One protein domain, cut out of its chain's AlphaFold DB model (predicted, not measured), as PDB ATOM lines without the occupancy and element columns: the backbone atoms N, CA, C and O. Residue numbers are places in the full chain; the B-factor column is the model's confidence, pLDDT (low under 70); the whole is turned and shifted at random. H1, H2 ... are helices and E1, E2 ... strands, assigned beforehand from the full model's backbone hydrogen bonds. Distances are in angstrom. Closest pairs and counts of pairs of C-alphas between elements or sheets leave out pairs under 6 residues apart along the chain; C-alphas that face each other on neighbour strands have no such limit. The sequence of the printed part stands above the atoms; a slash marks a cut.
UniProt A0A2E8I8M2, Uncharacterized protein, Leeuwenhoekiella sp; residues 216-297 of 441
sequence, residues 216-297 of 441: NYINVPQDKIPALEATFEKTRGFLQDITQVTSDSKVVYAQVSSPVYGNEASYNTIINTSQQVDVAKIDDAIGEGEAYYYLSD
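What this domain is: This is residues 216 to 297 of the 441 residues of an uncharacterized protein of Leeuwenhoekiella sp (UniProt A0A2E8I8M2). A small, flat-lying sheet of four short strands has one long helix, H1, running past it and on beyond it, while H3 sits at the end of the sheet where E3 stops and E2 starts. The short helix H2 lies by H1, and the turns around Gln 244 and Pro 259 make the two ends of the long axis. The printed part has 82 residues, with three named helices and four named strands in the order E1, H1, E2, E3, E4, H2, H3; the class is mixed, helices and strands. The sheet is mixed, in the order E1, E2, E4, E3. The whole is compact, with a radius of gyration of the C-alphas of 12.6 A, yet elongated in outline, 41 by 23 by 20 A.

Where its parts are: E1 is residues 216 to 218, 6.9 A long, beginning at C-alpha 216 (153.017, 120.506, 183.406). H1 is residues 225 to 243, 26.4 A long, ending at C-alpha 243 (143.394, 140.587, 178.095). E2 is residues 251 to 255, 13.1 A; E3 is residues 264 to 266, 6.5 A; E4 is residues 269 to 272, 10.0 A. H2 is residues 280 to 283, 5.3 A. H3 is residues 288 to 297, 14.3 A, ending at C-alpha 297 (154.558, 136.163, 179.580).

How they stand to each other: E1 and E2 are parallel at 20 degrees, with N 218 and O 253 2.9 A apart, within hydrogen-bond range. E1, H1 and E2 form a strand-helix-strand unit, two parallel neighbour strands with a helix between, and its crossover is left-handed. E2 and E4 are parallel at 21 degrees, with N 270 and O 252 at 2.8 A. E3 and E4 form an antiparallel hairpin at 178 degrees, with N 271 and O 264 at 2.7 A. H1 is on the sheet but only grazes it, with residues 225 to 232. H2 is only just on the sheet, with 5 pairs of C-alphas within 10 A, and only grazes it. H3 is on the sheet and only grazes it, with residues 288 to 294; its closest C-alpha pair with E3 is Ser 266 and Gly 289, 5.7 A. H1 and H2 are close but not clearly touching, closest at the C-alphas of Thr 231 and Asp 283, 6.0 A. H1 and H3 are close but not clearly touching, closest at the C-alphas of Leu 239 and Ala 291, 7.4 A, with a steep tilt of 66 degrees, the same way. Every O i to N i+4 pair is within hydrogen-bond range in H1 and H3; H2 is too short for one.

The domain as a whole: The C-alphas farthest apart, those of Gln 244 and Pro 259, are 41.5 A apart. The printed part has no cut and no long link. The mean pLDDT of the printed part is 83.7; residues 260 to 262, 283 to 285 and 289 are under 70.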
ATOM      1  N   ASN A 216     152.093 121.608 183.255       94.25
ATOM      2  CA  ASN A 216     153.017 120.506 183.406       94.25
ATOM      3  C   ASN A 216     152.804 119.882 184.784       94.25
ATOM      4  O   ASN A 216     152.569 120.585 185.762       94.25
ATOM      5  N   TYR A 217     152.900 118.565 184.869       95.50
ATOM      6  CA  TYR A 217     152.516 117.820 186.055       95.50
ATOM      7  C   TYR A 217     153.714 117.097 186.650       95.50
ATOM      8  O   TYR A 217     154.387 116.334 185.953       95.50
ATOM      9  N   ILE A 218     153.956 117.311 187.941       96.06
ATOM     10  CA  ILE A 218     154.985 116.613 188.717       96.06
ATOM     11  C   ILE A 218     154.288 115.726 189.746       96.06
ATOM     12  O   ILE A 218     153.500 116.209 190.554       96.06
ATOM     13  N   ASN A 219     154.572 114.423 189.719       95.31
ATOM     14  CA  ASN A 219     154.051 113.414 190.647       95.31
ATOM     15  C   ASN A 219     152.514 113.292 190.698       95.31
ATOM     16  O   ASN A 219     151.953 112.733 191.639       95.31
ATOM     17  N   VAL A 220     151.819 113.760 189.659       95.62
ATOM     18  CA  VAL A 220     150.354 113.708 189.565       95.62
ATOM     19  C   VAL A 220     149.888 112.363 188.994       95.62
ATOM     20  O   VAL A 220     150.405 111.928 187.960       95.62
ATOM     21  N   PRO A 221     148.884 111.705 189.604       94.62
ATOM     22  CA  PRO A 221     148.251 110.524 189.024       94.62
ATOM     23  C   PRO A 221     147.597 110.822 187.664       94.62
ATOM     24  O   PRO A 221     146.889 111.817 187.509       94.62
ATOM     25  N   GLN A 222     147.803 109.944 186.675       95.00
ATOM     26  CA  GLN A 222     147.328 110.153 185.296       95.00
ATOM     27  C   GLN A 222     145.806 110.324 185.194       95.00
ATOM     28  O   GLN A 222     145.328 111.096 184.369       95.00
ATOM     29  N   ASP A 223     145.035 109.656 186.055       95.25
ATOM     30  CA  ASP A 223     143.572 109.754 186.102       95.25
ATOM     31  C   ASP A 223     143.070 111.132 186.569       95.25
ATOM     32  O   ASP A 223     141.921 111.488 186.312       95.25
ATOM     33  N   LYS A 224     143.922 111.926 187.231       94.81
ATOM     34  CA  LYS A 224     143.586 113.273 187.721       94.81
ATOM     35  C   LYS A 224     143.895 114.373 186.714       94.81
ATOM     36  O   LYS A 224     143.274 115.432 186.776       94.81
ATOM     37  N   ILE A 225     144.811 114.123 185.777       95.25
ATOM     38  CA  ILE A 225     145.260 115.114 184.790       95.25
ATOM     39  C   ILE A 225     144.098 115.706 183.970       95.25
ATOM     40  O   ILE A 225     144.035 116.929 183.890       95.25
ATOM     41  N   PRO A 226     143.132 114.931 183.430       95.44
ATOM     42  CA  PRO A 226     142.046 115.510 182.628       95.44
ATOM     43  C   PRO A 226     141.187 116.536 183.379       95.44
ATOM     44  O   PRO A 226     140.783 117.542 182.803       95.44
ATOM     45  N   ALA A 227     140.924 116.304 184.667       92.88
ATOM     46  CA  ALA A 227     140.155 117.236 185.487       92.88
ATOM     47  C   ALA A 227     140.956 118.513 185.791       92.88
ATOM     48  O   ALA A 227     140.406 119.607 185.728       92.88
ATOM     49  N   LEU A 228     142.263 118.379 186.050       92.31
ATOM     50  CA  LEU A 228     143.166 119.520 186.220       92.31
ATOM     51  C   LEU A 228     143.281 120.357 184.939       92.31
ATOM     52  O   LEU A 228     143.231 121.580 185.004       92.31
ATOM     53  N   GLU A 229     143.413 119.714 183.775       93.19
ATOM     54  CA  GLU A 229     143.443 120.394 182.474       93.19
ATOM     55  C   GLU A 229     142.175 121.217 182.242       93.19
ATOM     56  O   GLU A 229     142.277 122.360 181.811       93.19
ATOM     57  N   ALA A 230     140.995 120.683 182.574       91.75
ATOM     58  CA  ALA A 230     139.740 121.423 182.444       91.75
ATOM     59  C   ALA A 230     139.708 122.677 183.342       91.75
ATOM     60  O   ALA A 230     139.235 123.733 182.916       91.75
ATOM     61  N   THR A 231     140.252 122.594 184.561       89.50
ATOM     62  CA  THR A 231     140.394 123.758 185.448       89.50
ATOM     63  C   THR A 231     141.359 124.790 184.863       89.50
ATOM     64  O   THR A 231     141.016 125.966 184.766       89.50
ATOM     65  N   PHE A 232     142.540 124.372 184.400       89.50
ATOM     66  CA  PHE A 232     143.509 125.301 183.810       89.50
ATOM     67  C   PHE A 232     143.036 125.895 182.479       89.50
ATOM     68  O   PHE A 232     143.325 127.057 182.196       89.50
ATOM     69  N   GLU A 233     142.266 125.147 181.689       90.62
ATOM     70  CA  GLU A 233     141.598 125.642 180.486       90.62
ATOM     71  C   GLU A 233     140.639 126.783 180.817       90.62
ATOM     72  O   GLU A 233     140.699 127.843 180.195       90.62
ATOM     73  N   LYS A 234     139.786 126.586 181.828       89.38
ATOM     74  CA  LYS A 234     138.834 127.593 182.304       89.38
ATOM     75  C   LYS A 234     139.553 128.864 182.761       89.38
ATOM     76  O   LYS A 234     139.176 129.959 182.337       89.38
ATOM     77  N   THR A 235     140.601 128.729 183.576       87.81
ATOM     78  CA  THR A 235     141.404 129.865 184.055       87.81
ATOM     79  C   THR A 235     142.079 130.598 182.898       87.81
ATOM     80  O   THR A 235     141.959 131.819 182.787       87.81
ATOM     81  N   ARG A 236     142.734 129.869 181.984       88.44
ATOM     82  CA  ARG A 236     143.397 130.468 180.817       88.44
ATOM     83  C   ARG A 236     142.407 131.161 179.888       88.44
ATOM     84  O   ARG A 236     142.699 132.255 179.421       88.44
ATOM     85  N   GLY A 237     141.249 130.548 179.645       90.69
ATOM     86  CA  GLY A 237     140.184 131.124 178.828       90.69
ATOM     87  C   GLY A 237     139.706 132.458 179.393       90.69
ATOM     88  O   GLY A 237     139.642 133.441 178.667       90.69
ATOM     89  N   PHE A 238     139.487 132.540 180.709       91.31
ATOM     90  CA  PHE A 238     139.135 133.806 181.354       91.31
ATOM     91  C   PHE A 238     140.214 134.889 181.186       91.31
ATOM     92  O   PHE A 238     139.891 136.039 180.885       91.31
ATOM     93  N   LEU A 239     141.490 134.535 181.372       89.81
ATOM     94  CA  LEU A 239     142.607 135.471 181.206       89.81
ATOM     95  C   LEU A 239     142.744 135.947 179.754       89.81
ATOM     96  O   LEU A 239     142.965 137.132 179.510       89.81
ATOM     97  N   GLN A 240     142.556 135.050 178.789       91.25
ATOM     98  CA  GLN A 240     142.551 135.386 177.370       91.25
ATOM     99  C   GLN A 240     141.374 136.301 177.013       91.25
ATOM    100  O   GLN A 240     141.562 137.275 176.289       91.25
ATOM    101  N   ASP A 241     140.183 136.045 177.556       91.75
ATOM    102  CA  ASP A 241     138.997 136.866 177.309       91.75
ATOM    103  C   ASP A 241     139.180 138.308 177.812       91.75
ATOM    104  O   ASP A 241     138.799 139.257 177.126       91.75
ATOM    105  N   ILE A 242     139.767 138.498 179.001       89.44
ATOM    106  CA  ILE A 242     139.913 139.841 179.590       89.44
ATOM    107  C   ILE A 242     141.101 140.623 179.016       89.44
ATOM    108  O   ILE A 242     141.043 141.847 178.931       89.44
ATOM    109  N   THR A 243     142.175 139.938 178.613       88.00
ATOM    110  CA  THR A 243     143.394 140.587 178.095       88.00
ATOM    111  C   THR A 243     143.444 140.668 176.574       88.00
ATOM    112  O   THR A 243     144.190 141.483 176.041       88.00
ATOM    113  N   GLN A 244     142.691 139.816 175.870       89.31
ATOM    114  CA  GLN A 244     142.801 139.593 174.423       89.31
ATOM    115  C   GLN A 244     144.210 139.160 173.973       89.31
ATOM    116  O   GLN A 244     144.578 139.291 172.802       89.31
ATOM    117  N   VAL A 245     145.008 138.614 174.896       83.00
ATOM    118  CA  VAL A 245     146.328 138.050 174.613       83.00
ATOM    119  C   VAL A 245     146.250 136.531 174.606       83.00
ATOM    120  O   VAL A 245     145.421 135.926 175.273       83.00
ATOM    121  N   THR A 246     147.113 135.906 173.814       83.19
ATOM    122  CA  THR A 246     147.390 134.474 173.910       83.19
ATOM    123  C   THR A 246     148.750 134.310 174.560       83.19
ATOM    124  O   THR A 246     149.698 135.011 174.219       83.19
ATOM    125  N   SER A 247     148.823 133.395 175.511       78.94
ATOM    126  CA  SER A 247     150.070 132.931 176.103       78.94
ATOM    127  C   SER A 247     150.254 131.482 175.676       78.94
ATOM    128  O   SER A 247     149.249 130.791 175.474       78.94
ATOM    129  N   ASP A 248     151.497 131.010 175.605       81.19
ATOM    130  CA  ASP A 248     151.858 129.585 175.487       81.19
ATOM    131  C   ASP A 248     152.458 129.033 176.792       81.19
ATOM    132  O   ASP A 248     152.726 127.835 176.915       81.19
ATOM    133  N   SER A 249     152.598 129.885 177.811       78.75
ATOM    134  CA  SER A 249     153.143 129.507 179.107       78.75
ATOM    135  C   SER A 249     152.286 128.453 179.802       78.75
ATOM    136  O   SER A 249     151.053 128.491 179.769       78.75
ATOM    137  N   LYS A 250     152.954 127.485 180.431       86.50
ATOM    138  CA  LYS A 250     152.322 126.423 181.216       86.50
ATOM    139  C   LYS A 250     152.627 126.642 182.683       86.50
ATOM    140  O   LYS A 250     153.782 126.899 183.029       86.50
ATOM    141  N   VAL A 251     151.607 126.515 183.520       87.44
ATOM    142  CA  VAL A 251     151.813 126.394 184.966       87.44
ATOM    143  C   VAL A 251     152.371 125.008 185.283       87.44
ATOM    144  O   VAL A 251     152.233 124.076 184.492       87.44
ATOM    145  N   VAL A 252     153.006 124.848 186.431       90.81
ATOM    146  CA  VAL A 252     153.463 123.562 186.948       90.81
ATOM    147  C   VAL A 252     152.583 123.195 188.129       90.81
ATOM    148  O   VAL A 252     152.494 123.946 189.088       90.81
ATOM    149  N   TYR A 253     151.935 122.036 188.079       92.69
ATOM    150  CA  TYR A 253     151.209 121.479 189.211       92.69
ATOM    151  C   TYR A 253     151.982 120.282 189.762       92.69
ATOM    152  O   TYR A 253     152.117 119.247 189.103       92.69
ATOM    153  N   ALA A 254     152.495 120.426 190.978       92.88
ATOM    154  CA  ALA A 254     153.276 119.420 191.670       92.88
ATOM    155  C   ALA A 254     152.465 118.798 192.812       92.88
ATOM    156  O   ALA A 254     152.055 119.470 193.754       92.88
ATOM    157  N   GLN A 255     152.259 117.486 192.743       93.00
ATOM    158  CA  GLN A 255     151.701 116.690 193.828       93.00
ATOM    159  C   GLN A 255     152.847 116.183 194.708       93.00
ATOM    160  O   GLN A 255     153.503 115.194 194.390       93.00
ATOM    161  N   VAL A 256     153.094 116.861 195.822       89.12
ATOM    162  CA  VAL A 256     154.239 116.598 196.702       89.12
ATOM    163  C   VAL A 256     153.711 116.362 198.107       89.12
ATOM    164  O   VAL A 256     153.796 117.228 198.976       89.12
ATOM    165  N   SER A 257     153.071 115.206 198.309       84.81
ATOM    166  CA  SER A 257     152.400 114.910 199.574       84.81
ATOM    167  C   SER A 257     153.372 115.057 200.738       84.81
ATOM    168  O   SER A 257     154.485 114.536 200.675       84.81
ATOM    169  N   SER A 258     152.953 115.715 201.809       80.75
ATOM    170  CA  SER A 258     153.794 115.931 202.978       80.75
ATOM    171  C   SER A 258     152.945 115.922 204.253       80.75
ATOM    172  O   SER A 258     151.802 116.382 204.235       80.75
ATOM    173  N   PRO A 259     153.462 115.387 205.376       74.12
ATOM    174  CA  PRO A 259     152.805 115.527 206.676       74.12
ATOM    175  C   PRO A 259     152.881 116.965 207.220       74.12
ATOM    176  O   PRO A 259     152.238 117.277 208.223       74.12
ATOM    177  N   VAL A 260     153.674 117.830 206.581       68.69
ATOM    178  CA  VAL A 260     153.852 119.240 206.921       68.69
ATOM    179  C   VAL A 260     153.332 120.078 205.745       68.69
ATOM    180  O   VAL A 260     153.465 119.671 204.600       68.69
ATOM    181  N   TYR A 261     152.773 121.256 206.033       66.69
ATOM    182  CA  TYR A 261     152.266 122.244 205.065       66.69
ATOM    183  C   TYR A 261     150.918 121.968 204.381       66.69
ATOM    184  O   TYR A 261     150.475 120.834 204.211       66.69
ATOM    185  N   GLY A 262     150.263 123.070 204.003       66.31
ATOM    186  CA  GLY A 262     149.121 123.116 203.090       66.31
ATOM    187  C   GLY A 262     149.571 123.468 201.671       66.31
ATOM    188  O   GLY A 262     150.761 123.635 201.419       66.31
ATOM    189  N   ASN A 263     148.615 123.572 200.752       72.50
ATOM    190  CA  ASN A 263     148.902 123.885 199.355       72.50
ATOM    191  C   ASN A 263     149.607 125.241 199.240       72.50
ATOM    192  O   ASN A 263     149.224 126.198 199.910       72.50
ATOM    193  N   GLU A 264     150.607 125.315 198.372       75.31
ATOM    194  CA  GLU A 264     151.361 126.533 198.093       75.31
ATOM    195  C   GLU A 264     151.237 126.860 196.610       75.31
ATOM    196  O   GLU A 264     151.370 125.982 195.765       75.31
ATOM    197  N   ALA A 265     150.974 128.119 196.288       73.38
ATOM    198  CA  ALA A 265     150.965 128.607 194.917       73.38
ATOM    199  C   ALA A 265     151.917 129.790 194.838       73.38
ATOM    200  O   ALA A 265     151.856 130.706 195.658       73.38
ATOM    201  N   SER A 266     152.821 129.741 193.874       73.00
ATOM    202  CA  SER A 266     153.947 130.648 193.799       73.00
ATOM    203  C   SER A 266     154.308 130.819 192.332       73.00
ATOM    204  O   SER A 266     154.742 129.886 191.655       73.00
ATOM    205  N   TYR A 267     154.015 132.015 191.825       73.25
ATOM    206  CA  TYR A 267     154.181 132.384 190.426       73.25
ATOM    207  C   TYR A 267     153.507 131.399 189.453       73.25
ATOM    208  O   TYR A 267     152.284 131.366 189.342       73.25
ATOM    209  N   ASN A 268     154.298 130.576 188.773       80.56
ATOM    210  CA  ASN A 268     153.861 129.587 187.798       80.56
ATOM    211  C   ASN A 268     153.686 128.180 188.391       80.56
ATOM    212  O   ASN A 268     153.292 127.283 187.653       80.56
ATOM    213  N   THR A 269     154.009 127.956 189.666       86.25
ATOM    214  CA  THR A 269     154.056 126.626 190.279       86.25
ATOM    215  C   THR A 269     153.054 126.514 191.426       86.25
ATOM    216  O   THR A 269     153.042 127.316 192.357       86.25
ATOM    217  N   ILE A 270     152.231 125.471 191.378       87.75
ATOM    218  CA  ILE A 270     151.249 125.098 192.395       87.75
ATOM    219  C   ILE A 270     151.700 123.773 193.004       87.75
ATOM    220  O   ILE A 270     151.821 122.768 192.307       87.75
ATOM    221  N   ILE A 271     151.932 123.754 194.308       87.31
ATOM    222  CA  ILE A 271     152.310 122.580 195.086       87.31
ATOM    223  C   ILE A 271     151.115 122.154 195.934       87.31
ATOM    224  O   ILE A 271     150.698 122.865 196.847       87.31
ATOM    225  N   ASN A 272     150.595 120.955 195.683       88.38
ATOM    226  CA  ASN A 272     149.645 120.296 196.572       88.38
ATOM    227  C   ASN A 272     150.386 119.347 197.512       88.38
ATOM    228  O   ASN A 272     151.003 118.378 197.066       88.38
ATOM    229  N   THR A 273     150.288 119.604 198.814       86.25
ATOM    230  CA  THR A 273     150.919 118.784 199.860       86.25
ATOM    231  C   THR A 273     149.971 117.771 200.485       86.25
ATOM    232  O   THR A 273     150.395 116.909 201.256       86.25
ATOM    233  N   SER A 274     148.678 117.834 200.166       84.94
ATOM    234  CA  SER A 274     147.716 116.866 200.683       84.94
ATOM    235  C   SER A 274     147.965 115.463 200.116       84.94
ATOM    236  O   SER A 274     148.626 115.291 199.093       84.94
ATOM    237  N   GLN A 275     147.437 114.428 200.779       84.50
ATOM    238  CA  GLN A 275     147.654 113.034 200.360       84.50
ATOM    239  C   GLN A 275     147.090 112.712 198.968       84.50
ATOM    240  O   GLN A 275     147.508 111.734 198.356       84.50
ATOM    241  N   GLN A 276     146.119 113.489 198.489       87.69
ATOM    242  CA  GLN A 276     145.409 113.247 197.238       87.69
ATOM    243  C   GLN A 276     145.262 114.551 196.460       87.69
ATOM    244  O   GLN A 276     145.167 115.626 197.044       87.69
ATOM    245  N   VAL A 277     145.195 114.457 195.135       88.88
ATOM    246  CA  VAL A 277     144.855 115.611 194.297       88.88
ATOM    247  C   VAL A 277     143.404 116.012 194.548       88.88
ATOM    248  O   VAL A 277     142.500 115.192 194.377       88.88
ATOM    249  N   ASP A 278     143.195 117.277 194.902       84.06
ATOM    250  CA  ASP A 278     141.878 117.879 195.096       84.06
ATOM    251  C   ASP A 278     141.683 119.024 194.098       84.06
ATOM    252  O   ASP A 278     142.156 120.141 194.297       84.06
ATOM    253  N   VAL A 279     141.012 118.713 192.988       80.81
ATOM    254  CA  VAL A 279     140.805 119.640 191.865       80.81
ATOM    255  C   VAL A 279     139.931 120.831 192.271       80.81
ATOM    256  O   VAL A 279     140.126 121.934 191.763       80.81
ATOM    257  N   ALA A 280     139.005 120.642 193.215       74.81
ATOM    258  CA  ALA A 280     138.096 121.703 193.647       74.81
ATOM    259  C   ALA A 280     138.857 122.869 194.298       74.81
ATOM    260  O   ALA A 280     138.541 124.028 194.049       74.81
ATOM    261  N   LYS A 281     139.933 122.566 195.035       71.25
ATOM    262  CA  LYS A 281     140.792 123.583 195.661       71.25
ATOM    263  C   LYS A 281     141.556 124.456 194.668       71.25
ATOM    264  O   LYS A 281     142.053 125.501 195.066       71.25
ATOM    265  N   ILE A 282     141.682 124.023 193.416       72.25
ATOM    266  CA  ILE A 282     142.345 124.790 192.353       72.25
ATOM    267  C   ILE A 282     141.333 125.719 191.682       72.25
ATOM    268  O   ILE A 282     141.648 126.866 191.390       72.25
ATOM    269  N   ASP A 283     140.104 125.242 191.460       60.84
ATOM    270  CA  ASP A 283     139.065 126.038 190.794       60.84
ATOM    271  C   ASP A 283     138.563 127.208 191.662       60.84
ATOM    272  O   ASP A 283     138.126 128.241 191.148       60.84
ATOM    273  N   ASP A 284     138.677 127.063 192.984       57.09
ATOM    274  CA  ASP A 284     138.255 128.054 193.967       57.09
ATOM    275  C   ASP A 284     139.081 129.352 193.949       57.09
ATOM    276  O   ASP A 284     138.579 130.371 194.417       57.09
ATOM    277  N   ALA A 285     140.294 129.377 193.386       55.03
ATOM    278  CA  ALA A 285     141.079 130.603 193.289       55.03
ATOM    279  C   ALA A 285     142.091 130.541 192.142       55.03
ATOM    280  O   ALA A 285     143.086 129.831 192.242       55.03
ATOM    281  N   ILE A 286     141.924 131.393 191.120       70.62
ATOM    282  CA  ILE A 286     143.112 131.845 190.390       70.62
ATOM    283  C   ILE A 286     144.024 132.556 191.400       70.62
ATOM    284  O   ILE A 286     143.618 133.512 192.081       70.62
ATOM    285  N   GLY A 287     145.250 132.063 191.540       70.19
ATOM    286  CA  GLY A 287     146.265 132.712 192.359       70.19
ATOM    287  C   GLY A 287     146.633 134.084 191.786       70.19
ATOM    288  O   GLY A 287     146.579 134.305 190.578       70.19
ATOM    289  N   GLU A 288     147.060 135.023 192.634       71.38
ATOM    290  CA  GLU A 288     147.672 136.261 192.127       71.38
ATOM    291  C   GLU A 288     148.910 135.947 191.278       71.38
ATOM    292  O   GLU A 288     149.080 136.531 190.212       71.38
ATOM    293  N   GLY A 289     149.726 134.985 191.725       69.88
ATOM    294  CA  GLY A 289     150.903 134.520 190.996       69.88
ATOM    295  C   GLY A 289     150.564 133.955 189.617       69.88
ATOM    296  O   GLY A 289     151.260 134.266 188.661       69.88
ATOM    297  N   GLU A 290     149.460 133.214 189.491       75.25
ATOM    298  CA  GLU A 290     149.023 132.635 188.214       75.25
ATOM    299  C   GLU A 290     148.576 133.714 187.228       75.25
ATOM    300  O   GLU A 290     148.987 133.710 186.065       75.25
ATOM    301  N   ALA A 291     147.759 134.663 187.703       80.94
ATOM    302  CA  ALA A 291     147.361 135.813 186.906       80.94
ATOM    303  C   ALA A 291     148.603 136.606 186.487       80.94
ATOM    304  O   ALA A 291     148.808 136.832 185.301       80.94
ATOM    305  N   TYR A 292     149.474 136.961 187.433       80.19
ATOM    306  CA  TYR A 292     150.698 137.697 187.141       80.19
ATOM    307  C   TYR A 292     151.580 136.969 186.126       80.19
ATOM    308  O   TYR A 292     152.024 137.595 185.167       80.19
ATOM    309  N   TYR A 293     151.799 135.662 186.290       79.38
ATOM    310  CA  TYR A 293     152.624 134.867 185.385       79.38
ATOM    311  C   TYR A 293     152.107 134.946 183.950       79.38
ATOM    312  O   TYR A 293     152.868 135.264 183.036       79.38
ATOM    313  N   TYR A 294     150.801 134.762 183.763       83.69
ATOM    314  CA  TYR A 294     150.172 134.898 182.454       83.69
ATOM    315  C   TYR A 294     150.388 136.291 181.844       83.69
ATOM    316  O   TYR A 294     150.749 136.408 180.674       83.69
ATOM    317  N   LEU A 295     150.193 137.357 182.629       82.00
ATOM    318  CA  LEU A 295     150.369 138.731 182.141       82.00
ATOM    319  C   LEU A 295     151.848 139.056 181.856       82.00
ATOM    320  O   LEU A 295     152.152 139.796 180.922       82.00
ATOM    321  N   SER A 296     152.769 138.491 182.638       78.75
ATOM    322  CA  SER A 296     154.213 138.680 182.479       78.75
ATOM    323  C   SER A 296     154.763 137.999 181.226       78.75
ATOM    324  O   SER A 296     155.649 138.552 180.588       78.75
ATOM    325  N   ASP A 297     154.198 136.857 180.823       78.50
ATOM    326  CA  ASP A 297     154.558 136.163 179.580       78.50
ATOM    327  C   ASP A 297     154.265 137.034 178.351       78.50
ATOM    328  O   ASP A 297     155.029 137.061 177.386       78.50
TER     329      ASP A 297